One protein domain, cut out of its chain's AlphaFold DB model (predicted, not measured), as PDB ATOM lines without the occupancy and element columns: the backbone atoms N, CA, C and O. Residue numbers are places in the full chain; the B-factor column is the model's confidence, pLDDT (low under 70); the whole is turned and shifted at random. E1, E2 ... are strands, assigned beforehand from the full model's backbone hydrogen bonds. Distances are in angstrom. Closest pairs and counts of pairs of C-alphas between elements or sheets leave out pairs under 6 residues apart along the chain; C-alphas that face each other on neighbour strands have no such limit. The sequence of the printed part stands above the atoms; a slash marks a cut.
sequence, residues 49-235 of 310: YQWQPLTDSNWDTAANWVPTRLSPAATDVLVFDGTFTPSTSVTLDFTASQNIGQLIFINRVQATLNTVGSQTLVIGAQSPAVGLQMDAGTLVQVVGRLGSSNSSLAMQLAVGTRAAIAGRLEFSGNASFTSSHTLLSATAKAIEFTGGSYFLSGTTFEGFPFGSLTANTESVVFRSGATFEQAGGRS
ATOM      1  N   TYR A  49     -41.905  29.872  -5.701       97.94
ATOM      2  CA  TYR A  49     -43.305  29.548  -5.920       97.94
ATOM      3  C   TYR A  49     -44.185  30.445  -5.069       97.94
ATOM      4  O   TYR A  49     -44.031  30.512  -3.850       97.94
ATOM      5  N   GLN A  50     -45.127  31.122  -5.709       98.31
ATOM      6  CA  GLN A  50     -46.061  32.000  -5.032       98.31
ATOM      7  C   GLN A  50     -47.426  31.344  -4.889       98.31
ATOM      8  O   GLN A  50     -47.966  30.821  -5.858       98.31
ATOM      9  N   TRP A  51     -47.997  31.413  -3.693       98.62
ATOM     10  CA  TRP A  51     -49.336  30.922  -3.420       98.62
ATOM     11  C   TRP A  51     -50.402  31.817  -4.067       98.62
ATOM     12  O   TRP A  51     -50.573  32.983  -3.691       98.62
ATOM     13  N   GLN A  52     -51.129  31.259  -5.028       97.38
ATOM     14  CA  GLN A  52     -52.286  31.851  -5.696       97.38
ATOM     15  C   GLN A  52     -53.308  30.727  -5.942       97.38
ATOM     16  O   GLN A  52     -53.264  30.073  -6.985       97.38
ATOM     17  N   PRO A  53     -54.182  30.434  -4.964       94.50
ATOM     18  CA  PRO A  53     -55.105  29.315  -5.063       94.50
ATOM     19  C   PRO A  53     -56.134  29.586  -6.161       94.50
ATOM     20  O   PRO A  53     -56.638  30.705  -6.279       94.50
ATOM     21  N   LEU A  54     -56.449  28.567  -6.962       88.00
ATOM     22  CA  LEU A  54     -57.403  28.698  -8.069       88.00
ATOM     23  C   LEU A  54     -58.775  28.134  -7.697       88.00
ATOM     24  O   LEU A  54     -59.762  28.864  -7.651       88.00
ATOM     25  N   THR A  55     -58.839  26.824  -7.452       86.94
ATOM     26  CA  THR A  55     -60.098  26.078  -7.278       86.94
ATOM     27  C   THR A  55     -60.262  25.466  -5.893       86.94
ATOM     28  O   THR A  55     -61.384  25.179  -5.483       86.94
ATOM     29  N   ASP A  56     -59.162  25.259  -5.175       94.12
ATOM     30  CA  ASP A  56     -59.142  24.698  -3.829       94.12
ATOM     31  C   ASP A  56     -58.076  25.396  -2.969       94.12
ATOM     32  O   ASP A  56     -57.427  26.347  -3.404       94.12
ATOM     33  N   SER A  57     -57.928  24.945  -1.725       95.00
ATOM     34  CA  SER A  57     -56.962  25.476  -0.763       95.00
ATOM     35  C   SER A  57     -55.835  24.500  -0.426       95.00
ATOM     36  O   SER A  57     -55.139  24.708   0.566       95.00
ATOM     37  N   ASN A  58     -55.676  23.414  -1.176       95.75
ATOM     38  CA  ASN A  58     -54.767  22.328  -0.829       95.75
ATOM     39  C   ASN A  58     -53.318  22.690  -1.147       95.75
ATOM     40  O   ASN A  58     -53.003  23.180  -2.234       95.75
ATOM     41  N   TRP A  59     -52.434  22.457  -0.180       96.69
ATOM     42  CA  TRP A  59     -51.014  22.776  -0.273       96.69
ATOM     43  C   TRP A  59     -50.323  21.982  -1.387       96.69
ATOM     44  O   TRP A  59     -49.500  22.542  -2.118       96.69
ATOM     45  N   ASP A  60     -50.676  20.704  -1.542       94.88
ATOM     46  CA  ASP A  60     -50.081  19.815  -2.546       94.88
ATOM     47  C   ASP A  60     -50.692  19.961  -3.953       94.88
ATOM     48  O   ASP A  60     -50.138  19.431  -4.922       94.88
ATOM     49  N   THR A  61     -51.776  20.732  -4.124       96.44
ATOM     50  CA  THR A  61     -52.295  21.069  -5.458       96.44
ATOM     51  C   THR A  61     -51.292  21.972  -6.183       96.44
ATOM     52  O   THR A  61     -51.228  23.181  -5.963       96.44
ATOM     53  N   ALA A  62     -50.518  21.391  -7.105       96.81
ATOM     54  CA  ALA A  62     -49.445  22.073  -7.835       96.81
ATOM     55  C   ALA A  62     -49.882  23.381  -8.524       96.81
ATOM     56  O   ALA A  62     -49.083  24.310  -8.640       96.81
ATOM     57  N   ALA A  63     -51.139  23.451  -8.979       97.12
ATOM     58  CA  ALA A  63     -51.714  24.607  -9.667       97.12
ATOM     59  C   ALA A  63     -52.030  25.802  -8.746       97.12
ATOM     60  O   ALA A  63     -52.215  26.901  -9.257       97.12
ATOM     61  N   ASN A  64     -52.043  25.616  -7.419       98.00
ATOM     62  CA  ASN A  64     -52.167  26.715  -6.450       98.00
ATOM     63  C   ASN A  64     -50.849  27.483  -6.254       98.00
ATOM     64  O   ASN A  64     -50.808  28.492  -5.549       98.00
ATOM     65  N   TRP A  65     -49.763  27.007  -6.865       98.06
ATOM     66  CA  TRP A  65     -48.459  27.654  -6.870       98.06
ATOM     67  C   TRP A  65     -48.173  28.252  -8.248       98.06
ATOM     68  O   TRP A  65     -48.456  27.635  -9.277       98.06
ATOM     69  N   VAL A  66     -47.577  29.444  -8.273       97.06
ATOM     70  CA  VAL A  66     -47.172  30.148  -9.494       97.06
ATOM     71  C   VAL A  66     -45.663  30.425  -9.457       97.06
ATOM     72  O   VAL A  66     -45.212  31.135  -8.553       97.06
ATOM     73  N   PRO A  67     -44.866  29.912 -10.419       96.75
ATOM     74  CA  PRO A  67     -45.233  28.934 -11.457       96.75
ATOM     75  C   PRO A  67     -45.758  27.606 -10.880       96.75
ATOM     76  O   PRO A  67     -45.543  27.324  -9.709       96.75
ATOM     77  N   THR A  68     -46.420  26.766 -11.682       96.56
ATOM     78  CA  THR A  68     -46.963  25.479 -11.202       96.56
ATOM     79  C   THR A  68     -45.873  24.597 -10.586       96.56
ATOM     80  O   THR A  68     -44.872  24.272 -11.231       96.56
ATOM     81  N   ARG A  69     -46.076  24.173  -9.336       96.25
ATOM     82  CA  ARG A  69     -45.098  23.398  -8.559       96.25
ATOM     83  C   ARG A  69     -45.290  21.893  -8.764       96.25
ATOM     84  O   ARG A  69     -45.819  21.201  -7.904       96.25
ATOM     85  N   LEU A  70     -44.876  21.385  -9.927       95.19
ATOM     86  CA  LEU A  70     -45.067  19.972 -10.308       95.19
ATOM     87  C   LEU A  70     -44.152  18.989  -9.565       95.19
ATOM     88  O   LEU A  70     -44.482  17.813  -9.451       95.19
ATOM     89  N   SER A  71     -42.999  19.459  -9.088       93.00
ATOM     90  CA  SER A  71     -42.015  18.636  -8.386       93.00
ATOM     91  C   SER A  71     -41.561  19.351  -7.116       93.00
ATOM     92  O   SER A  71     -40.579  20.092  -7.167       93.00
ATOM     93  N   PRO A  72     -42.259  19.146  -5.985       94.00
ATOM     94  CA  PRO A  72     -41.810  19.608  -4.680       94.00
ATOM     95  C   PRO A  72     -40.348  19.240  -4.404       94.00
ATOM     96  O   PRO A  72     -39.981  18.068  -4.475       94.00
ATOM     97  N   ALA A  73     -39.520  20.223  -4.060       93.12
ATOM     98  CA  ALA A  73     -38.115  20.019  -3.738       93.12
ATOM     99  C   ALA A  73     -37.700  20.734  -2.445       93.12
ATOM    100  O   ALA A  73     -38.231  21.772  -2.053       93.12
ATOM    101  N   ALA A  74     -36.663  20.192  -1.806       92.88
ATOM    102  CA  ALA A  74     -36.062  20.738  -0.591       92.88
ATOM    103  C   ALA A  74     -35.410  22.121  -0.789       92.88
ATOM    104  O   ALA A  74     -35.033  22.777   0.175       92.88
ATOM    105  N   THR A  75     -35.262  22.567  -2.035       92.38
ATOM    106  CA  THR A  75     -34.697  23.867  -2.408       92.38
ATOM    107  C   THR A  75     -35.755  24.939  -2.636       92.38
ATOM    108  O   THR A  75     -35.398  26.063  -2.965       92.38
ATOM    109  N   ASP A  76     -37.038  24.600  -2.517       95.31
ATOM    110  CA  ASP A  76     -38.119  25.500  -2.905       95.31
ATOM    111  C   ASP A  76     -38.248  26.693  -1.959       95.31
ATOM    112  O   ASP A  76     -38.165  26.555  -0.735       95.31
ATOM    113  N   VAL A  77     -38.515  27.859  -2.537       95.75
ATOM    114  CA  VAL A  77     -38.895  29.087  -1.841       95.75
ATOM    115  C   VAL A  77     -40.392  29.273  -2.020       95.75
ATOM    116  O   VAL A  77     -40.853  29.617  -3.108       95.75
ATOM    117  N   LEU A  78     -41.156  29.044  -0.958       97.88
ATOM    118  CA  LEU A  78     -42.611  29.160  -0.957       97.88
ATOM    119  C   LEU A  78     -43.027  30.516  -0.393       97.88
ATOM    120  O   LEU A  78     -42.591  30.905   0.691       97.88
ATOM    121  N   VAL A  79     -43.856  31.248  -1.133       98.44
ATOM    122  CA  VAL A  79     -44.152  32.657  -0.859       98.44
ATOM    123  C   VAL A  79     -45.649  32.907  -0.786       98.44
ATOM    124  O   VAL A  79     -46.383  32.672  -1.743       98.44
ATOM    125  N   PHE A  80     -46.078  33.481   0.328       98.81
ATOM    126  CA  PHE A  80     -47.383  34.090   0.523       98.81
ATOM    127  C   PHE A  80     -47.223  35.606   0.418       98.81
ATOM    128  O   PHE A  80     -46.581  36.231   1.262       98.81
ATOM    129  N   ASP A  81     -47.781  36.196  -0.636       98.69
ATOM    130  CA  ASP A  81     -47.629  37.617  -0.940       98.69
ATOM    131  C   ASP A  81     -48.990  38.315  -0.953       98.69
ATOM    132  O   ASP A  81     -49.835  38.046  -1.813       98.69
ATOM    133  N   GLY A  82     -49.185  39.237  -0.008       98.56
ATOM    134  CA  GLY A  82     -50.441  39.958   0.169       98.56
ATOM    135  C   GLY A  82     -50.794  40.922  -0.966       98.56
ATOM    136  O   GLY A  82     -51.943  41.344  -1.047       98.56
ATOM    137  N   THR A  83     -49.863  41.244  -1.874       98.19
ATOM    138  CA  THR A  83     -50.194  42.015  -3.090       98.19
ATOM    139  C   THR A  83     -51.016  41.208  -4.092       98.19
ATOM    140  O   THR A  83     -51.802  41.787  -4.839       98.19
ATOM    141  N   PHE A  84     -50.867  39.882  -4.091       97.19
ATOM    142  CA  PHE A  84     -51.569  38.982  -5.008       97.19
ATOM    143  C   PHE A  84     -52.678  38.205  -4.307       97.19
ATOM    144  O   PHE A  84     -53.774  38.069  -4.843       97.19
ATOM    145  N   THR A  85     -52.404  37.743  -3.088       97.38
ATOM    146  CA  THR A  85     -53.338  36.968  -2.274       97.38
ATOM    147  C   THR A  85     -53.423  37.613  -0.885       97.38
ATOM    148  O   THR A  85     -52.775  37.134   0.045       97.38
ATOM    149  N   PRO A  86     -54.187  38.715  -0.711       97.88
ATOM    150  CA  PRO A  86     -54.229  39.471   0.548       97.88
ATOM    151  C   PRO A  86     -54.644  38.634   1.762       97.88
ATOM    152  O   PRO A  86     -54.138  38.833   2.865       97.88
ATOM    153  N   SER A  87     -55.562  37.691   1.546       98.00
ATOM    154  CA  SER A  87     -56.056  36.757   2.551       98.00
ATOM    155  C   SER A  87     -56.159  35.365   1.946       98.00
ATOM    156  O   SER A  87     -56.689  35.213   0.846       98.00
ATOM    157  N   THR A  88     -55.699  34.342   2.662       97.81
ATOM    158  CA  THR A  88     -55.815  32.947   2.227       97.81
ATOM    159  C   THR A  88     -55.990  31.995   3.398       97.81
ATOM    160  O   THR A  88     -55.423  32.178   4.470       97.81
ATOM    161  N   SER A  89     -56.728  30.919   3.157       95.94
ATOM    162  CA  SER A  89     -56.777  29.747   4.021       95.94
ATOM    163  C   SER A  89     -56.179  28.588   3.240       95.94
ATOM    164  O   SER A  89     -56.593  28.353   2.113       95.94
ATOM    165  N   VAL A  90     -55.213  27.886   3.820       97.12
ATOM    166  CA  VAL A  90     -54.470  26.787   3.199       97.12
ATOM    167  C   VAL A  90     -54.714  25.517   3.988       97.12
ATOM    168  O   VAL A  90     -54.706  25.544   5.215       97.12
ATOM    169  N   THR A  91     -54.919  24.412   3.295       95.38
ATOM    170  CA  THR A  91     -55.054  23.070   3.848       95.38
ATOM    171  C   THR A  91     -53.719  22.353   3.669       95.38
ATOM    172  O   THR A  91     -53.309  22.099   2.543       95.38
ATOM    173  N   LEU A  92     -53.024  22.047   4.764       94.94
ATOM    174  CA  LEU A  92     -51.745  21.334   4.752       94.94
ATOM    175  C   LEU A  92     -51.989  19.824   4.642       94.94
ATOM    176  O   LEU A  92     -52.101  19.133   5.659       94.94
ATOM    177  N   ASP A  93     -52.103  19.330   3.411       92.19
ATOM    178  CA  ASP A  93     -52.533  17.972   3.061       92.19
ATOM    179  C   ASP A  93     -51.407  17.016   2.631       92.19
ATOM    180  O   ASP A  93     -51.676  15.866   2.284       92.19
ATOM    181  N   PHE A  94     -50.146  17.440   2.738       89.88
ATOM    182  CA  PHE A  94     -49.003  16.574   2.459       89.88
ATOM    183  C   PHE A  94     -48.943  15.375   3.406       89.88
ATOM    184  O   PHE A  94     -49.018  15.512   4.615       89.88
ATOM    185  N   THR A  95     -48.820  14.162   2.879       79.31
ATOM    186  CA  THR A  95     -48.994  12.927   3.679       79.31
ATOM    187  C   THR A  95     -47.743  12.476   4.438       79.31
ATOM    188  O   THR A  95     -47.820  11.599   5.298       79.31
ATOM    189  N   ALA A  96     -46.590  13.069   4.139       87.19
ATOM    190  CA  ALA A  96     -45.308  12.803   4.783       87.19
ATOM    191  C   ALA A  96     -44.598  14.120   5.105       87.19
ATOM    192  O   ALA A  96     -44.930  15.158   4.540       87.19
ATOM    193  N   SER A  97     -43.581  14.077   5.974       92.19
ATOM    194  CA  SER A  97     -42.761  15.255   6.272       92.19
ATOM    195  C   SER A  97     -42.256  15.907   4.984       92.19
ATOM    196  O   SER A  97     -41.609  15.248   4.167       92.19
ATOM    197  N   GLN A  98     -42.502  17.206   4.823       95.06
ATOM    198  CA  GLN A  98     -42.055  17.952   3.651       95.06
ATOM    199  C   GLN A  98     -40.825  18.792   3.990       95.06
ATOM    200  O   GLN A  98     -40.750  19.384   5.063       95.06
ATOM    201  N   ASN A  99     -39.861  18.848   3.072       95.19
ATOM    202  CA  ASN A  99     -38.676  19.695   3.186       95.19
ATOM    203  C   ASN A  99     -38.770  20.834   2.170       95.19
ATOM    204  O   ASN A  99     -39.096  20.577   1.010       95.19
ATOM    205  N   ILE A 100     -38.450  22.056   2.591       95.69
ATOM    206  CA  ILE A 100     -38.383  23.244   1.731       95.69
ATOM    207  C   ILE A 100     -37.156  24.098   2.067       95.69
ATOM    208  O   ILE A 100     -36.578  24.006   3.156       95.69
ATOM    209  N   GLY A 101     -36.765  24.952   1.124       94.44
ATOM    210  CA  GLY A 101     -35.655  25.881   1.294       94.44
ATOM    211  C   GLY A 101     -36.071  27.072   2.146       94.44
ATOM    212  O   GLY A 101     -35.431  27.363   3.156       94.44
ATOM    213  N   GLN A 102     -37.169  27.733   1.767       95.88
ATOM    214  CA  GLN A 102     -37.701  28.890   2.480       95.88
ATOM    215  C   GLN A 102     -39.230  28.924   2.490       95.88
ATOM    216  O   GLN A 102     -39.879  28.498   1.536       95.88
ATOM    217  N   LEU A 103     -39.788  29.514   3.544       97.94
ATOM    218  CA  LEU A 103     -41.187  29.899   3.662       97.94
ATOM    219  C   LEU A 103     -41.269  31.390   3.997       97.94
ATOM    220  O   LEU A 103     -40.699  31.844   4.989       97.94
ATOM    221  N   ILE A 104     -41.963  32.154   3.161       98.19
ATOM    222  CA  ILE A 104     -41.945  33.616   3.192       98.19
ATOM    223  C   ILE A 104     -43.379  34.150   3.214       98.19
ATOM    224  O   ILE A 104     -44.167  33.836   2.327       98.19
ATOM    225  N   PHE A 105     -43.694  35.005   4.186       98.81
ATOM    226  CA  PHE A 105     -44.940  35.767   4.275       98.81
ATOM    227  C   PHE A 105     -44.618  37.256   4.182       98.81
ATOM    228  O   PHE A 105     -43.897  37.789   5.029       98.81
ATOM    229  N   ILE A 106     -45.133  37.930   3.154       98.69
ATOM    230  CA  ILE A 106     -44.777  39.319   2.829       98.69
ATOM    231  C   ILE A 106     -45.993  40.152   2.441       98.69
ATOM    232  O   ILE A 106     -47.096  39.639   2.235       98.69
ATOM    233  N   ASN A 107     -45.781  41.467   2.358       98.56
ATOM    234  CA  ASN A 107     -46.772  42.435   1.891       98.56
ATOM    235  C   ASN A 107     -48.113  42.345   2.637       98.56
ATOM    236  O   ASN A 107     -49.182  42.455   2.043       98.56
ATOM    237  N   ARG A 108     -48.040  42.168   3.964       98.44
ATOM    238  CA  ARG A 108     -49.197  42.139   4.879       98.44
ATOM    239  C   ARG A 108     -50.219  41.035   4.577       98.44
ATOM    240  O   ARG A 108     -51.401  41.203   4.867       98.44
ATOM    241  N   VAL A 109     -49.773  39.911   4.011       98.81
ATOM    242  CA  VAL A 109     -50.634  38.736   3.833       98.81
ATOM    243  C   VAL A 109     -51.249  38.285   5.162       98.81
ATOM    244  O   VAL A 109     -50.579  38.276   6.200       98.81
ATOM    245  N   GLN A 110     -52.519  37.891   5.109       98.81
ATOM    246  CA  GLN A 110     -53.217  37.187   6.180       98.81
ATOM    247  C   GLN A 110     -53.403  35.726   5.757       98.81
ATOM    248  O   GLN A 110     -54.189  35.427   4.861       98.81
ATOM    249  N   ALA A 111     -52.643  34.814   6.351       98.62
ATOM    250  CA  ALA A 111     -52.652  33.401   5.997       98.62
ATOM    251  C   ALA A 111     -53.113  32.541   7.177       98.62
ATOM    252  O   ALA A 111     -52.569  32.638   8.275       98.62
ATOM    253  N   THR A 112     -54.061  31.642   6.935       98.00
ATOM    254  CA  THR A 112     -54.425  30.575   7.873       98.00
ATOM    255  C   THR A 112     -53.915  29.243   7.331       98.00
ATOM    256  O   THR A 112     -54.357  28.794   6.279       98.00
ATOM    257  N   LEU A 113     -52.999  28.594   8.040       97.62
ATOM    258  CA  LEU A 113     -52.494  27.257   7.745       97.62
ATOM    259  C   LEU A 113     -53.280  26.232   8.566       97.62
ATOM    260  O   LEU A 113     -53.175  26.188   9.789       97.62
ATOM    261  N   ASN A 114     -54.069  25.406   7.893       94.69
ATOM    262  CA  ASN A 114     -54.958  24.429   8.503       94.69
ATOM    263  C   ASN A 114     -54.350  23.033   8.389       94.69
ATOM    264  O   ASN A 114     -54.137  22.552   7.277       94.69
ATOM    265  N   THR A 115     -54.101  22.351   9.503       92.19
ATOM    266  CA  THR A 115     -53.569  20.979   9.461       92.19
ATOM    267  C   THR A 115     -54.683  19.947   9.420       92.19
ATOM    268  O   THR A 115     -55.518  19.938  10.319       92.19
ATOM    269  N   VAL A 116     -54.652  19.035   8.445       87.44
ATOM    270  CA  VAL A 116     -55.650  17.953   8.295       87.44
ATOM    271  C   VAL A 116     -55.340  16.677   9.083       87.44
ATOM    272  O   VAL A 116     -56.149  15.759   9.173       87.44
ATOM    273  N   GLY A 117     -54.146  16.643   9.660       88.88
ATOM    274  CA  GLY A 117     -53.564  15.601  10.490       88.88
ATOM    275  C   GLY A 117     -52.325  16.186  11.167       88.88
ATOM    276  O   GLY A 117     -52.073  17.385  11.053       88.88
ATOM    277  N   SER A 118     -51.547  15.378  11.883       90.94
ATOM    278  CA  SER A 118     -50.259  15.852  12.398       90.94
ATOM    279  C   SER A 118     -49.210  15.845  11.293       90.94
ATOM    280  O   SER A 118     -48.964  14.803  10.696       90.94
ATOM    281  N   GLN A 119     -48.606  17.006  11.044       92.38
ATOM    282  CA  GLN A 119     -47.727  17.266   9.909       92.38
ATOM    283  C   GLN A 119     -46.387  17.843  10.357       92.38
ATOM    284  O   GLN A 119     -46.327  18.611  11.321       92.38
ATOM    285  N   THR A 120     -45.329  17.553   9.599       95.88
ATOM    286  CA  THR A 120     -43.998  18.140   9.802       95.88
ATOM    287  C   THR A 120     -43.536  18.855   8.540       95.88
ATOM    288  O   THR A 120     -43.480  18.262   7.462       95.88
ATOM    289  N   LEU A 121     -43.175  20.126   8.687       97.38
ATOM    290  CA  LEU A 121     -42.553  20.945   7.657       97.38
ATOM    291  C   LEU A 121     -41.139  21.311   8.107       97.38
ATOM    292  O   LEU A 121     -40.955  22.054   9.070       97.38
ATOM    293  N   VAL A 122     -40.137  20.801   7.400       96.69
ATOM    294  CA  VAL A 122     -38.728  21.121   7.623       96.69
ATOM    295  C   VAL A 122     -38.327  22.271   6.700       96.69
ATOM    296  O   VAL A 122     -38.513  22.199   5.486       96.69
ATOM    297  N   ILE A 123     -37.770  23.334   7.275       96.50
ATOM    298  CA  ILE A 123     -37.463  24.595   6.593       96.50
ATOM    299  C   ILE A 123     -35.956  24.853   6.663       96.50
ATOM    300  O   ILE A 123     -35.357  24.751   7.734       96.50
ATOM    301  N   GLY A 124     -35.345  25.228   5.540       91.62
ATOM    302  CA  GLY A 124     -33.905  25.481   5.454       91.62
ATOM    303  C   GLY A 124     -33.088  24.252   5.075       91.62
ATOM    304  O   GLY A 124     -31.955  24.091   5.516       91.62
ATOM    305  N   ALA A 125     -33.636  23.363   4.242       71.88
ATOM    306  CA  ALA A 125     -32.912  22.177   3.772       71.88
ATOM    307  C   ALA A 125     -31.715  22.491   2.832       71.88
ATOM    308  O   ALA A 125     -31.010  21.585   2.389       71.88
ATOM    309  N   GLN A 126     -31.458  23.773   2.558       71.50
ATOM    310  CA  GLN A 126     -30.209  24.351   2.047       71.50
ATOM    311  C   GLN A 126     -29.906  25.616   2.863       71.50
ATOM    312  O   GLN A 126     -30.795  26.087   3.556       71.50
ATOM    313  N   SER A 127     -28.698  26.189   2.791       58.94
ATOM    314  CA  SER A 127     -28.363  27.437   3.505       58.94
ATOM    315  C   SER A 127     -28.795  28.702   2.746       58.94
ATOM    316  O   SER A 127     -28.038  29.190   1.905       58.94
ATOM    317  N   PRO A 128     -29.932  29.333   3.077       61.84
ATOM    318  CA  PRO A 128     -30.028  30.777   3.134       61.84
ATOM    319  C   PRO A 128     -29.842  31.260   4.577       61.84
ATOM    320  O   PRO A 128     -30.019  30.514   5.538       61.84
ATOM    321  N   ALA A 129     -29.532  32.546   4.745       69.19
ATOM    322  CA  ALA A 129     -29.407  33.156   6.071       69.19
ATOM    323  C   ALA A 129     -30.722  33.119   6.888       69.19
ATOM    324  O   ALA A 129     -30.667  33.172   8.115       69.19
ATOM    325  N   VAL A 130     -31.888  33.027   6.226       92.56
ATOM    326  CA  VAL A 130     -33.235  32.978   6.827       92.56
ATOM    327  C   VAL A 130     -34.099  31.981   6.045       92.56
ATOM    328  O   VAL A 130     -34.259  32.125   4.834       92.56
ATOM    329  N   GLY A 131     -34.631  30.964   6.723       95.38
ATOM    330  CA  GLY A 131     -35.524  29.954   6.146       95.38
ATOM    331  C   GLY A 131     -37.003  30.280   6.336       95.38
ATOM    332  O   GLY A 131     -37.796  30.021   5.441       95.38
ATOM    333  N   LEU A 132     -37.387  30.880   7.463       98.00
ATOM    334  CA  LEU A 132     -38.757  31.349   7.701       98.00
ATOM    335  C   LEU A 132     -38.761  32.870   7.852       98.00
ATOM    336  O   LEU A 132     -38.077  33.402   8.721       98.00
ATOM    337  N   GLN A 133     -39.540  33.566   7.032       98.00
ATOM    338  CA  GLN A 133     -39.662  35.021   7.080       98.00
ATOM    339  C   GLN A 133     -41.127  35.433   7.194       98.00
ATOM    340  O   GLN A 133     -41.967  34.969   6.425       98.00
ATOM    341  N   MET A 134     -41.417  36.345   8.118       98.75
ATOM    342  CA  MET A 134     -42.710  37.015   8.234       98.75
ATOM    343  C   MET A 134     -42.487  38.518   8.359       98.75
ATOM    344  O   MET A 134     -41.986  38.980   9.384       98.75
ATOM    345  N   ASP A 135     -42.866  39.284   7.340       98.62
ATOM    346  CA  ASP A 135     -42.706  40.739   7.353       98.62
ATOM    347  C   ASP A 135     -43.687  41.425   8.312       98.62
ATOM    348  O   ASP A 135     -44.740  40.892   8.677       98.62
ATOM    349  N   ALA A 136     -43.358  42.661   8.687       98.62
ATOM    350  CA  ALA A 136     -44.224  43.490   9.509       98.62
ATOM    351  C   ALA A 136     -45.613  43.666   8.870       98.62
ATOM    352  O   ALA A 136     -45.758  43.937   7.676       98.62
ATOM    353  N   GLY A 137     -46.653  43.537   9.695       98.44
ATOM    354  CA  GLY A 137     -48.048  43.632   9.265       98.44
ATOM    355  C   GLY A 137     -48.622  42.359   8.638       98.44
ATOM    356  O   GLY A 137     -49.792  42.377   8.271       98.44
ATOM    357  N   THR A 138     -47.849  41.276   8.517       98.88
ATOM    358  CA  THR A 138     -48.398  39.951   8.183       98.88
ATOM    359  C   THR A 138     -49.091  39.318   9.388       98.88
ATOM    360  O   THR A 138     -48.721  39.581  10.537       98.88
ATOM    361  N   LEU A 139     -50.084  38.470   9.124       98.81
ATOM    362  CA  LEU A 139     -50.723  37.596  10.106       98.81
ATOM    363  C   LEU A 139     -50.657  36.163   9.586       98.81
ATOM    364  O   LEU A 139     -51.169  35.876   8.508       98.81
ATOM    365  N   VAL A 140     -50.059  35.266  10.362       98.88
ATOM    366  CA  VAL A 140     -50.057  33.829  10.093       98.88
ATOM    367  C   VAL A 140     -50.706  33.119  11.265       98.88
ATOM    368  O   VAL A 140     -50.199  33.156  12.384       98.88
ATOM    369  N   GLN A 141     -51.822  32.459  11.002       98.56
ATOM    370  CA  GLN A 141     -52.507  31.604  11.961       98.56
ATOM    371  C   GLN A 141     -52.230  30.152  11.597       98.56
ATOM    372  O   GLN A 141     -52.429  29.757  10.453       98.56
ATOM    373  N   VAL A 142     -51.799  29.345  12.555       97.94
ATOM    374  CA  VAL A 142     -51.675  27.896  12.404       97.94
ATOM    375  C   VAL A 142     -52.761  27.254  13.247       97.94
ATOM    376  O   VAL A 142     -52.788  27.416  14.470       97.94
ATOM    377  N   VAL A 143     -53.672  26.564  12.566       95.12
ATOM    378  CA  VAL A 143     -54.902  26.041  13.147       95.12
ATOM    379  C   VAL A 143     -54.995  24.539  12.923       95.12
ATOM    380  O   VAL A 143     -54.954  24.054  11.790       95.12
ATOM    381  N   GLY A 144     -55.181  23.787  14.001       91.38
ATOM    382  CA  GLY A 144     -55.529  22.376  13.918       91.38
ATOM    383  C   GLY A 144     -56.923  22.173  13.346       91.38
ATOM    384  O   GLY A 144     -57.919  22.504  13.995       91.38
ATOM    385  N   ARG A 145     -57.036  21.616  12.138       74.38
ATOM    386  CA  ARG A 145     -58.324  21.427  11.468       74.38
ATOM    387  C   ARG A 145     -58.423  20.051  10.822       74.38
ATOM    388  O   ARG A 145     -58.270  19.939   9.614       74.38
ATOM    389  N   LEU A 146     -58.807  19.043  11.607       59.28
ATOM    390  CA  LEU A 146     -59.708  17.965  11.166       59.28
ATOM    391  C   LEU A 146     -59.992  16.936  12.265       59.28
ATOM    392  O   LEU A 146     -59.107  16.582  13.035       59.28
ATOM    393  N   GLY A 147     -61.212  16.389  12.220       61.12
ATOM    394  CA  GLY A 147     -61.547  15.055  12.729       61.12
ATOM    395  C   GLY A 147     -61.650  14.881  14.248       61.12
ATOM    396  O   GLY A 147     -61.568  15.827  15.017       61.12
ATOM    397  N   SER A 148     -61.864  13.631  14.668       55.31
ATOM    398  CA  SER A 148     -62.076  13.182  16.054       55.31
ATOM    399  C   SER A 148     -60.816  13.208  16.942       55.31
ATOM    400  O   SER A 148     -60.774  12.498  17.948       55.31
ATOM    401  N   SER A 149     -59.767  13.949  16.566       63.72
ATOM    402  CA  SER A 149     -58.468  13.943  17.252       63.72
ATOM    403  C   SER A 149     -57.676  15.238  17.050       63.72
ATOM    404  O   SER A 149     -57.856  15.939  16.058       63.72
ATOM    405  N   ASN A 150     -56.730  15.507  17.952       77.06
ATOM    406  CA  ASN A 150     -55.824  16.655  17.884       77.06
ATOM    407  C   ASN A 150     -54.909  16.561  16.642       77.06
ATOM    408  O   ASN A 150     -54.236  15.552  16.434       77.06
ATOM    409  N   SER A 151     -54.864  17.619  15.824       89.50
ATOM    410  CA  SER A 151     -53.966  17.766  14.661       89.50
ATOM    411  C   SER A 151     -52.992  18.916  14.907       89.50
ATOM    412  O   SER A 151     -53.365  19.925  15.502       89.50
ATOM    413  N   SER A 152     -51.724  18.744  14.531       93.50
ATOM    414  CA  SER A 152     -50.650  19.690  14.867       93.50
ATOM    415  C   SER A 152     -49.682  19.889  13.703       93.50
ATOM    416  O   SER A 152     -49.506  19.009  12.869       93.50
ATOM    417  N   LEU A 153     -49.021  21.044  13.666       96.44
ATOM    418  CA  LEU A 153     -47.959  21.348  12.706       96.44
ATOM    419  C   LEU A 153     -46.655  21.487  13.475       96.44
ATOM    420  O   LEU A 153     -46.578  22.322  14.375       96.44
ATOM    421  N   ALA A 154     -45.641  20.726  13.094       97.25
ATOM    422  CA  ALA A 154     -44.269  20.970  13.499       97.25
ATOM    423  C   ALA A 154     -43.533  21.701  12.373       97.25
ATOM    424  O   ALA A 154     -43.232  21.110  11.338       97.25
ATOM    425  N   MET A 155     -43.247  22.986  12.567       98.38
ATOM    426  CA  MET A 155     -42.327  23.742  11.721       98.38
ATOM    427  C   MET A 155     -40.925  23.605  12.307       98.38
ATOM    428  O   MET A 155     -40.642  24.148  13.373       98.38
ATOM    429  N   GLN A 156     -40.048  22.867  11.638       97.56
ATOM    430  CA  GLN A 156     -38.703  22.579  12.124       97.56
ATOM    431  C   GLN A 156     -37.660  23.275  11.255       97.56
ATOM    432  O   GLN A 156     -37.523  22.975  10.074       97.56
ATOM    433  N   LEU A 157     -36.886  24.181  11.846       97.19
ATOM    434  CA  LEU A 157     -35.733  24.763  11.172       97.19
ATOM    435  C   LEU A 157     -34.590  23.746  11.127       97.19
ATOM    436  O   LEU A 157     -34.245  23.129  12.141       97.19
ATOM    437  N   ALA A 158     -33.974  23.598   9.959       94.69
ATOM    438  CA  ALA A 158     -32.714  22.886   9.823       94.69
ATOM    439  C   ALA A 158     -31.598  23.594  10.616       94.69
ATOM    440  O   ALA A 158     -31.658  24.795  10.891       94.69
ATOM    441  N   VAL A 159     -30.549  22.852  10.979       92.31
ATOM    442  CA  VAL A 159     -29.400  23.407  11.714       92.31
ATOM    443  C   VAL A 159     -28.781  24.571  10.933       92.31
ATOM    444  O   VAL A 159     -28.567  24.473   9.729       92.31
ATOM    445  N   GLY A 160     -28.508  25.681  11.622       91.00
ATOM    446  CA  GLY A 160     -27.960  26.902  11.025       91.00
ATOM    447  C   GLY A 160     -28.987  27.800  10.325       91.00
ATOM    448  O   GLY A 160     -28.639  28.910   9.931       91.00
ATOM    449  N   THR A 161     -30.247  27.374  10.204       94.75
ATOM    450  CA  THR A 161     -31.314  28.175   9.585       94.75
ATOM    451  C   THR A 161     -31.983  29.086  10.608       94.75
ATOM    452  O   THR A 161     -32.282  28.657  11.722       94.75
ATOM    453  N   ARG A 162     -32.268  30.335  10.219       95.69
ATOM    454  CA  ARG A 162     -32.981  31.312  11.058       95.69
ATOM    455  C   ARG A 162     -34.447  31.478  10.655       95.69
ATOM    456  O   ARG A 162     -34.792  31.332   9.483       95.69
ATOM    457  N   ALA A 163     -35.284  31.851  11.615       98.25
ATOM    458  CA  ALA A 163     -36.602  32.428  11.401       98.25
ATOM    459  C   ALA A 163     -36.593  33.897  11.839       98.25
ATOM    460  O   ALA A 163     -36.176  34.199  12.955       98.25
ATOM    461  N   ALA A 164     -37.061  34.795  10.977       97.94
ATOM    462  CA  ALA A 164     -37.206  36.217  11.264       97.94
ATOM    463  C   ALA A 164     -38.690  36.595  11.233       97.94
ATOM    464  O   ALA A 164     -39.321  36.587  10.173       97.94
ATOM    465  N   ILE A 165     -39.246  36.909  12.403       98.88
ATOM    466  CA  ILE A 165     -40.671  37.165  12.598       98.88
ATOM    467  C   ILE A 165     -40.862  38.628  12.999       98.88
ATOM    468  O   ILE A 165     -40.615  38.999  14.140       98.88
ATOM    469  N   ALA A 166     -41.296  39.459  12.053       98.75
ATOM    470  CA  ALA A 166     -41.692  40.852  12.276       98.75
ATOM    471  C   ALA A 166     -43.222  41.040  12.300       98.75
ATOM    472  O   ALA A 166     -43.713  42.091  12.708       98.75
ATOM    473  N   GLY A 167     -43.975  40.035  11.843       98.75
ATOM    474  CA  GLY A 167     -45.438  40.009  11.844       98.75
ATOM    475  C   GLY A 167     -46.056  39.360  13.085       98.75
ATOM    476  O   GLY A 167     -45.433  39.253  14.145       98.75
ATOM    477  N   ARG A 168     -47.307  38.913  12.931       98.88
ATOM    478  CA  ARG A 168     -48.083  38.209  13.955       98.88
ATOM    479  C   ARG A 168     -48.178  36.718  13.640       98.88
ATOM    480  O   ARG A 168     -48.677  36.363  12.577       98.88
ATOM    481  N   LEU A 169     -47.735  35.864  14.559       98.94
ATOM    482  CA  LEU A 169     -47.854  34.405  14.477       98.94
ATOM    483  C   LEU A 169     -48.788  33.899  15.577       98.94
ATOM    484  O   LEU A 169     -48.593  34.217  16.747       98.94
ATOM    485  N   GLU A 170     -49.780  33.093  15.218       98.75
ATOM    486  CA  GLU A 170     -50.740  32.537  16.171       98.75
ATOM    487  C   GLU A 170     -50.825  31.025  16.046       98.75
ATOM    488  O   GLU A 170     -51.006  30.504  14.948       98.75
ATOM    489  N   PHE A 171     -50.747  30.326  17.175       98.06
ATOM    490  CA  PHE A 171     -51.032  28.899  17.258       98.06
ATOM    491  C   PHE A 171     -52.333  28.677  18.014       98.06
ATOM    492  O   PHE A 171     -52.511  29.191  19.117       98.06
ATOM    493  N   SER A 172     -53.223  27.867  17.455       94.94
ATOM    494  CA  SER A 172     -54.482  27.502  18.102       94.94
ATOM    495  C   SER A 172     -54.980  26.148  17.614       94.94
ATOM    496  O   SER A 172     -54.789  25.791  16.457       94.94
ATOM    497  N   GLY A 173     -55.696  25.417  18.462       92.31
ATOM    498  CA  GLY A 173     -56.616  24.396  17.971       92.31
ATOM    499  C   GLY A 173     -57.840  25.028  17.300       92.31
ATOM    500  O   GLY A 173     -57.932  26.249  17.152       92.31
ATOM    501  N   ASN A 174     -58.822  24.212  16.938       87.56
ATOM    502  CA  ASN A 174     -60.137  24.726  16.547       87.56
ATOM    503  C   ASN A 174     -61.074  24.827  17.765       87.56
ATOM    504  O   ASN A 174     -60.686  24.533  18.890       87.56
ATOM    505  N   ALA A 175     -62.324  25.244  17.554       84.31
ATOM    506  CA  ALA A 175     -63.292  25.438  18.638       84.31
ATOM    507  C   ALA A 175     -63.626  24.163  19.444       84.31
ATOM    508  O   ALA A 175     -64.139  24.268  20.555       84.31
ATOM    509  N   SER A 176     -63.373  22.973  18.895       85.44
ATOM    510  CA  SER A 176     -63.745  21.682  19.490       85.44
ATOM    511  C   SER A 176     -62.552  20.836  19.931       85.44
ATOM    512  O   SER A 176     -62.739  19.895  20.697       85.44
ATOM    513  N   PHE A 177     -61.344  21.150  19.461       87.44
ATOM    514  CA  PHE A 177     -60.146  20.343  19.673       87.44
ATOM    515  C   PHE A 177     -58.939  21.218  19.967       87.44
ATOM    516  O   PHE A 177     -58.789  22.306  19.409       87.44
ATOM    517  N   THR A 178     -58.056  20.706  20.816       91.06
ATOM    518  CA  THR A 178     -56.771  21.333  21.100       91.06
ATOM    519  C   THR A 178     -55.711  20.919  20.082       91.06
ATOM    520  O   THR A 178     -55.827  19.884  19.421       91.06
ATOM    521  N   SER A 179     -54.664  21.738  19.958       93.12
ATOM    522  CA  SER A 179     -53.540  21.468  19.055       93.12
ATOM    523  C   SER A 179     -52.204  21.887  19.646       93.12
ATOM    524  O   SER A 179     -52.092  22.951  20.253       93.12
ATOM    525  N   SER A 180     -51.184  21.061  19.401       94.19
ATOM    526  CA  SER A 180     -49.802  21.230  19.857       94.19
ATOM    527  C   SER A 180     -48.879  21.657  18.713       94.19
ATOM    528  O   SER A 180     -47.913  20.968  18.386       94.19
ATOM    529  N   HIS A 181     -49.185  22.775  18.051       97.06
ATOM    530  CA  HIS A 181     -48.295  23.327  17.022       97.06
ATOM    531  C   HIS A 181     -46.925  23.706  17.610       97.06
ATOM    532  O   HIS A 181     -46.822  24.142  18.756       97.06
ATOM    533  N   THR A 182     -45.862  23.555  16.824       98.12
ATOM    534  CA  THR A 182     -44.504  23.893  17.262       98.12
ATOM    535  C   THR A 182     -43.722  24.622  16.176       98.12
ATOM    536  O   THR A 182     -43.862  24.329  14.988       98.12
ATOM    537  N   LEU A 183     -42.880  25.564  16.597       98.75
ATOM    538  CA  LEU A 183     -41.801  26.153  15.813       98.75
ATOM    539  C   LEU A 183     -40.480  25.814  16.507       98.75
ATOM    540  O   LEU A 183     -40.178  26.339  17.575       98.75
ATOM    541  N   LEU A 184     -39.716  24.899  15.921       98.19
ATOM    542  CA  LEU A 184     -38.558  24.273  16.548       98.19
ATOM    543  C   LEU A 184     -37.265  24.685  15.854       98.19
ATOM    544  O   LEU A 184     -37.187  24.733  14.628       98.19
ATOM    545  N   SER A 185     -36.213  24.879  16.642       96.88
ATOM    546  CA  SER A 185     -34.840  24.910  16.146       96.88
ATOM    547  C   SER A 185     -33.898  24.265  17.157       96.88
ATOM    548  O   SER A 185     -34.165  24.271  18.359       96.88
ATOM    549  N   ALA A 186     -32.804  23.694  16.650       95.50
ATOM    550  CA  ALA A 186     -31.672  23.231  17.455       95.50
ATOM    551  C   ALA A 186     -30.514  24.247  17.494       95.50
ATOM    552  O   ALA A 186     -29.477  24.005  18.103       95.50
ATOM    553  N   THR A 187     -30.660  25.368  16.785       95.06
ATOM    554  CA  THR A 187     -29.650  26.426  16.706       95.06
ATOM    555  C   THR A 187     -30.025  27.548  17.666       95.06
ATOM    556  O   THR A 187     -31.143  28.063  17.617       95.06
ATOM    557  N   ALA A 188     -29.092  27.934  18.538       95.56
ATOM    558  CA  ALA A 188     -29.301  29.028  19.478       95.56
ATOM    559  C   ALA A 188     -29.633  30.329  18.732       95.56
ATOM    560  O   ALA A 188     -28.997  30.671  17.732       95.56
ATOM    561  N   LYS A 189     -30.629  31.057  19.237       96.62
ATOM    562  CA  LYS A 189     -31.120  32.344  18.729       96.62
ATOM    563  C   LYS A 189     -31.538  32.310  17.257       96.62
ATOM    564  O   LYS A 189     -31.497  33.330  16.571       96.62
ATOM    565  N   ALA A 190     -31.910  31.135  16.757       97.31
ATOM    566  CA  ALA A 190     -32.321  30.964  15.375       97.31
ATOM    567  C   ALA A 190     -33.701  31.552  15.101       97.31
ATOM    568  O   ALA A 190     -33.920  32.059  14.008       97.31
ATOM    569  N   ILE A 191     -34.622  31.487  16.062       98.69
ATOM    570  CA  ILE A 191     -35.971  32.033  15.928       98.69
ATOM    571  C   ILE A 191     -35.997  33.399  16.606       98.69
ATOM    572  O   ILE A 191     -35.840  33.506  17.821       98.69
ATOM    573  N   GLU A 192     -36.193  34.447  15.817       98.56
ATOM    574  CA  GLU A 192     -36.147  35.826  16.283       98.56
ATOM    575  C   GLU A 192     -37.471  36.534  16.012       98.56
ATOM    576  O   GLU A 192     -37.843  36.780  14.863       98.56
ATOM    577  N   PHE A 193     -38.154  36.895  17.093       98.88
ATOM    578  CA  PHE A 193     -39.285  37.813  17.087       98.88
ATOM    579  C   PHE A 193     -38.738  39.234  17.225       98.88
ATOM    580  O   PHE A 193     -38.206  39.603  18.275       98.88
ATOM    581  N   THR A 194     -38.800  40.023  16.152       98.56
ATOM    582  CA  THR A 194     -38.240  41.383  16.105       98.56
ATOM    583  C   THR A 194     -39.174  42.401  16.768       98.56
ATOM    584  O   THR A 194     -40.318  42.091  17.104       98.56
ATOM    585  N   GLY A 195     -38.698  43.626  17.006       98.19
ATOM    586  CA  GLY A 195     -39.511  44.664  17.650       98.19
ATOM    587  C   GLY A 195     -40.813  44.942  16.889       98.19
ATOM    588  O   GLY A 195     -40.794  45.133  15.675       98.19
ATOM    589  N   GLY A 196     -41.941  44.951  17.604       98.06
ATOM    590  CA  GLY A 196     -43.286  45.098  17.036       98.06
ATOM    591  C   GLY A 196     -43.944  43.790  16.583       98.06
ATOM    592  O   GLY A 196     -45.133  43.800  16.267       98.06
ATOM    593  N   SER A 197     -43.214  42.669  16.578       98.88
ATOM    594  CA  SER A 197     -43.798  41.349  16.316       98.88
ATOM    595  C   SER A 197     -44.645  40.851  17.486       98.88
ATOM    596  O   SER A 197     -44.521  41.313  18.627       98.88
ATOM    597  N   TYR A 198     -45.508  39.880  17.196       98.94
ATOM    598  CA  TYR A 198     -46.435  39.342  18.180       98.94
ATOM    599  C   TYR A 198     -46.624  37.836  17.990       98.94
ATOM    600  O   TYR A 198     -46.957  37.373  16.899       98.94
ATOM    601  N   PHE A 199     -46.457  37.072  19.064       98.94
ATOM    602  CA  PHE A 199     -46.803  35.658  19.118       98.94
ATOM    603  C   PHE A 199     -48.005  35.433  20.035       98.94
ATOM    604  O   PHE A 199     -48.009  35.933  21.158       98.94
ATOM    605  N   LEU A 200     -48.974  34.630  19.589       98.56
ATOM    606  CA  LEU A 200     -50.088  34.149  20.407       98.56
ATOM    607  C   LEU A 200     -50.055  32.627  20.528       98.56
ATOM    608  O   LEU A 200     -50.184  31.931  19.518       98.56
ATOM    609  N   SER A 201     -50.021  32.102  21.752       96.50
ATOM    610  CA  SER A 201     -50.579  30.773  22.009       96.50
ATOM    611  C   SER A 201     -52.044  30.914  22.416       96.50
ATOM    612  O   SER A 201     -52.355  31.328  23.532       96.50
ATOM    613  N   GLY A 202     -52.952  30.617  21.486       95.25
ATOM    614  CA  GLY A 202     -54.394  30.809  21.641       95.25
ATOM    615  C   GLY A 202     -55.014  29.914  22.716       95.25
ATOM    616  O   GLY A 202     -54.400  28.974  23.207       95.25
ATOM    617  N   THR A 203     -56.269  30.169  23.077       92.56
ATOM    618  CA  THR A 203     -56.959  29.469  24.181       92.56
ATOM    619  C   THR A 203     -57.121  27.960  23.966       92.56
ATOM    620  O   THR A 203     -57.150  27.202  24.930       92.56
ATOM    621  N   THR A 204     -57.195  27.519  22.709       92.50
ATOM    622  CA  THR A 204     -57.276  26.104  22.299       92.50
ATOM    623  C   THR A 204     -55.909  25.514  21.941       92.50
ATOM    624  O   THR A 204     -55.819  24.381  21.473       92.50
ATOM    625  N   PHE A 205     -54.822  26.263  22.123       93.75
ATOM    626  CA  PHE A 205     -53.473  25.729  21.996       93.75
ATOM    627  C   PHE A 205     -53.103  24.884  23.223       93.75
ATOM    628  O   PHE A 205     -53.436  25.223  24.361       93.75
ATOM    629  N   GLU A 206     -52.358  23.805  22.999       91.69
ATOM    630  CA  GLU A 206     -51.757  22.982  24.047       91.69
ATOM    631  C   GLU A 206     -50.263  22.734  23.754       91.69
ATOM    632  O   GLU A 206     -49.765  23.051  22.680       91.69
ATOM    633  N   GLY A 207     -49.511  22.179  24.704       92.19
ATOM    634  CA  GLY A 207     -48.089  21.873  24.483       92.19
ATOM    635  C   GLY A 207     -47.159  23.091  24.572       92.19
ATOM    636  O   GLY A 207     -47.516  24.115  25.150       92.19
ATOM    637  N   PHE A 208     -45.925  22.940  24.081       94.25
ATOM    638  CA  PHE A 208     -44.848  23.935  24.185       94.25
ATOM    639  C   PHE A 208     -44.561  24.533  22.798       94.25
ATOM    640  O   PHE A 208     -44.037  23.808  21.950       94.25
ATOM    641  N   PRO A 209     -44.843  25.826  22.542       96.56
ATOM    642  CA  PRO A 209     -44.829  26.384  21.182       96.56
ATOM    643  C   PRO A 209     -43.446  26.349  20.523       96.56
ATOM    644  O   PRO A 209     -43.346  26.306  19.300       96.56
ATOM    645  N   PHE A 210     -42.388  26.320  21.333       97.62
ATOM    646  CA  PHE A 210     -40.996  26.344  20.888       97.62
ATOM    647  C   PHE A 210     -40.223  25.065  21.242       97.62
ATOM    648  O   PHE A 210     -38.997  25.013  21.151       97.62
ATOM    649  N   GLY A 211     -40.946  24.010  21.632       94.62
ATOM    650  CA  GLY A 211     -40.368  22.741  22.065       94.62
ATOM    651  C   GLY A 211     -40.038  22.691  23.556       94.62
ATOM    652  O   GLY A 211     -40.197  23.657  24.301       94.62
ATOM    653  N   SER A 212     -39.617  21.509  24.003       91.88
ATOM    654  CA  SER A 212     -39.362  21.208  25.418       91.88
ATOM    655  C   SER A 212     -38.067  20.443  25.678       91.88
ATOM    656  O   SER A 212     -37.796  20.087  26.824       91.88
ATOM    657  N   LEU A 213     -37.268  20.184  24.642       91.56
ATOM    658  CA  LEU A 213     -36.066  19.359  24.732       91.56
ATOM    659  C   LEU A 213     -34.819  20.217  24.962       91.56
ATOM    660  O   LEU A 213     -34.767  21.376  24.553       91.56
ATOM    661  N   THR A 214     -33.758  19.611  25.505       90.75
ATOM    662  CA  THR A 214     -32.432  20.243  25.643       90.75
ATOM    663  C   THR A 214     -31.929  20.815  24.328       90.75
ATOM    664  O   THR A 214     -31.321  21.882  24.311       90.75
ATOM    665  N   ALA A 215     -32.219  20.123  23.222       92.81
ATOM    666  CA  ALA A 215     -31.840  20.544  21.883       92.81
ATOM    667  C   ALA A 215     -32.407  21.924  21.507       92.81
ATOM    668  O   ALA A 215     -31.814  22.594  20.676       92.81
ATOM    669  N   ASN A 216     -33.509  22.369  22.121       94.88
ATOM    670  CA  ASN A 216     -34.146  23.657  21.829       94.88
ATOM    671  C   ASN A 216     -33.661  24.804  22.730       94.88
ATOM    672  O   ASN A 216     -34.189  25.912  22.640       94.88
ATOM    673  N   THR A 217     -32.696  24.556  23.620       94.38
ATOM    674  CA  THR A 217     -32.207  25.560  24.576       94.38
ATOM    675  C   THR A 217     -31.728  26.820  23.855       94.38
ATOM    676  O   THR A 217     -30.965  26.741  22.895       94.38
ATOM    677  N   GLU A 218     -32.200  27.978  24.320       95.94
ATOM    678  CA  GLU A 218     -31.903  29.316  23.800       95.94
ATOM    679  C   GLU A 218     -32.200  29.509  22.308       95.94
ATOM    680  O   GLU A 218     -31.666  30.424  21.684       95.94
ATOM    681  N   SER A 219     -33.039  28.667  21.702       97.75
ATOM    682  CA  SER A 219     -33.333  28.729  20.266       97.75
ATOM    683  C   SER A 219     -34.220  29.911  19.866       97.75
ATOM    684  O   SER A 219     -34.179  30.318  18.701       97.75
ATOM    685  N   VAL A 220     -34.971  30.490  20.810       98.69
ATOM    686  CA  VAL A 220     -35.937  31.572  20.558       98.69
ATOM    687  C   VAL A 220     -35.559  32.847  21.302       98.69
ATOM    688  O   VAL A 220     -35.228  32.804  22.486       98.69
ATOM    689  N   VAL A 221     -35.660  33.994  20.631       98.56
ATOM    690  CA  VAL A 221     -35.462  35.321  21.229       98.56
ATOM    691  C   VAL A 221     -36.624  36.243  20.876       98.56
ATOM    692  O   VAL A 221     -36.917  36.462  19.700       98.56
ATOM    693  N   PHE A 222     -37.238  36.834  21.898       98.81
ATOM    694  CA  PHE A 222     -38.119  37.992  21.766       98.81
ATOM    695  C   PHE A 222     -37.302  39.259  21.991       98.81
ATOM    696  O   PHE A 222     -36.820  39.508  23.097       98.81
ATOM    697  N   ARG A 223     -37.127  40.049  20.930       98.62
ATOM    698  CA  ARG A 223     -36.396  41.320  20.973       98.62
ATOM    699  C   ARG A 223     -37.182  42.397  21.709       98.62
ATOM    700  O   ARG A 223     -38.382  42.272  21.943       98.62
ATOM    701  N   SER A 224     -36.503  43.495  22.028       98.62
ATOM    702  CA  SER A 224     -37.153  44.692  22.566       98.62
ATOM    703  C   SER A 224     -38.331  45.123  21.683       98.62
ATOM    704  O   SER A 224     -38.187  45.221  20.463       98.62
ATOM    705  N   GLY A 225     -39.503  45.332  22.285       98.56
ATOM    706  CA  GLY A 225     -40.748  45.647  21.582       98.56
ATOM    707  C   GLY A 225     -41.509  44.448  21.000       98.56
ATOM    708  O   GLY A 225     -42.602  44.650  20.477       98.56
ATOM    709  N   ALA A 226     -40.978  43.223  21.051       98.88
ATOM    710  CA  ALA A 226     -41.712  42.015  20.661       98.88
ATOM    711  C   ALA A 226     -42.623  41.535  21.800       98.88
ATOM    712  O   ALA A 226     -42.277  41.684  22.975       98.88
ATOM    713  N   THR A 227     -43.762  40.929  21.459       98.88
ATOM    714  CA  THR A 227     -44.738  40.428  22.439       98.88
ATOM    715  C   THR A 227     -44.951  38.925  22.313       98.88
ATOM    716  O   THR A 227     -45.203  38.417  21.223       98.88
ATOM    717  N   PHE A 228     -44.914  38.227  23.442       98.69
ATOM    718  CA  PHE A 228     -45.419  36.868  23.603       98.69
ATOM    719  C   PHE A 228     -46.677  36.910  24.471       98.69
ATOM    720  O   PHE A 228     -46.603  37.299  25.638       98.69
ATOM    721  N   GLU A 229     -47.820  36.498  23.925       97.88
ATOM    722  CA  GLU A 229     -49.051  36.299  24.686       97.88
ATOM    723  C   GLU A 229     -49.366  34.809  24.848       97.88
ATOM    724  O   GLU A 229     -49.527  34.074  23.871       97.88
ATOM    725  N   GLN A 230     -49.510  34.387  26.105       95.62
ATOM    726  CA  GLN A 230     -49.943  33.048  26.480       95.62
ATOM    727  C   GLN A 230     -51.396  33.049  26.950       95.62
ATOM    728  O   GLN A 230     -51.666  33.190  28.146       95.62
ATOM    729  N   ALA A 231     -52.317  32.823  26.014       94.25
ATOM    730  CA  ALA A 231     -53.740  32.603  26.290       94.25
ATOM    731  C   ALA A 231     -54.079  31.114  26.506       94.25
ATOM    732  O   ALA A 231     -55.087  30.786  27.136       94.25
ATOM    733  N   GLY A 232     -53.220  30.206  26.038       92.44
ATOM    734  CA  GLY A 232     -53.301  28.761  26.256       92.44
ATOM    735  C   GLY A 232     -51.941  28.063  26.159       92.44
ATOM    736  O   GLY A 232     -50.903  28.697  25.961       92.44
ATOM    737  N   GLY A 233     -51.950  26.742  26.326       91.56
ATOM    738  CA  GLY A 233     -50.769  25.877  26.324       91.56
ATOM    739  C   GLY A 233     -49.794  26.061  27.484       91.56
ATOM    740  O   GLY A 233     -50.092  26.672  28.515       91.56
ATOM    741  N   ARG A 234     -48.622  25.441  27.333       90.56
ATOM    742  CA  ARG A 234     -47.539  25.424  28.321       90.56
ATOM    743  C   ARG A 234     -46.533  26.547  28.056       90.56
ATOM    744  O   ARG A 234     -46.579  27.233  27.042       90.56
ATOM    745  N   SER A 235     -45.629  26.722  29.013       89.50
ATOM    746  CA  SER A 235     -44.605  27.771  29.025       89.50
ATOM    747  C   SER A 235     -43.751  27.801  27.739       89.50
ATOM    748  O   SER A 235     -43.381  26.739  27.240       89.50
TER     749      SER A 235
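This is residues 49 to 235 of the 310 residues of an uncharacterized protein of Hymenobacter nivis (UniProt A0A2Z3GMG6). The chain forms a solenoid, stacked three-walled turns of parallel strands: E1 E2 E5 E8 E11 E14 E16, E3 E6 E9 E12 E15 E17, and E4 E7 E10 E13. Of 187 printed residues 72 are in the 17 strands, numbered in chain order: all strand, little regular structure. It is compact, radius of gyration of the C-alphas 15.2 A, spanning 39 by 39 by 29 A.

In the largest sheet E2, residues 77 to 81, and E5, 102 to 106, are parallel; N 78 and O 102, 2.9 A apart, are within hydrogen-bond range. The sheet of E3, residues 87 to 92, makes a sandwich with it, face to face, best planes 41 degrees apart.

E1, residues 49 to 51, begins at C-alpha (-43.305, 29.548, -5.920); E17, residues 227 to 230, ends at (-49.943, 33.048, 26.480). E3 spans 16.2 A.

The printed part has no cut; links E1 to E2 and E15 to E16 are long; pLDDT is under 70 at 127 to 129 and 146 to 149.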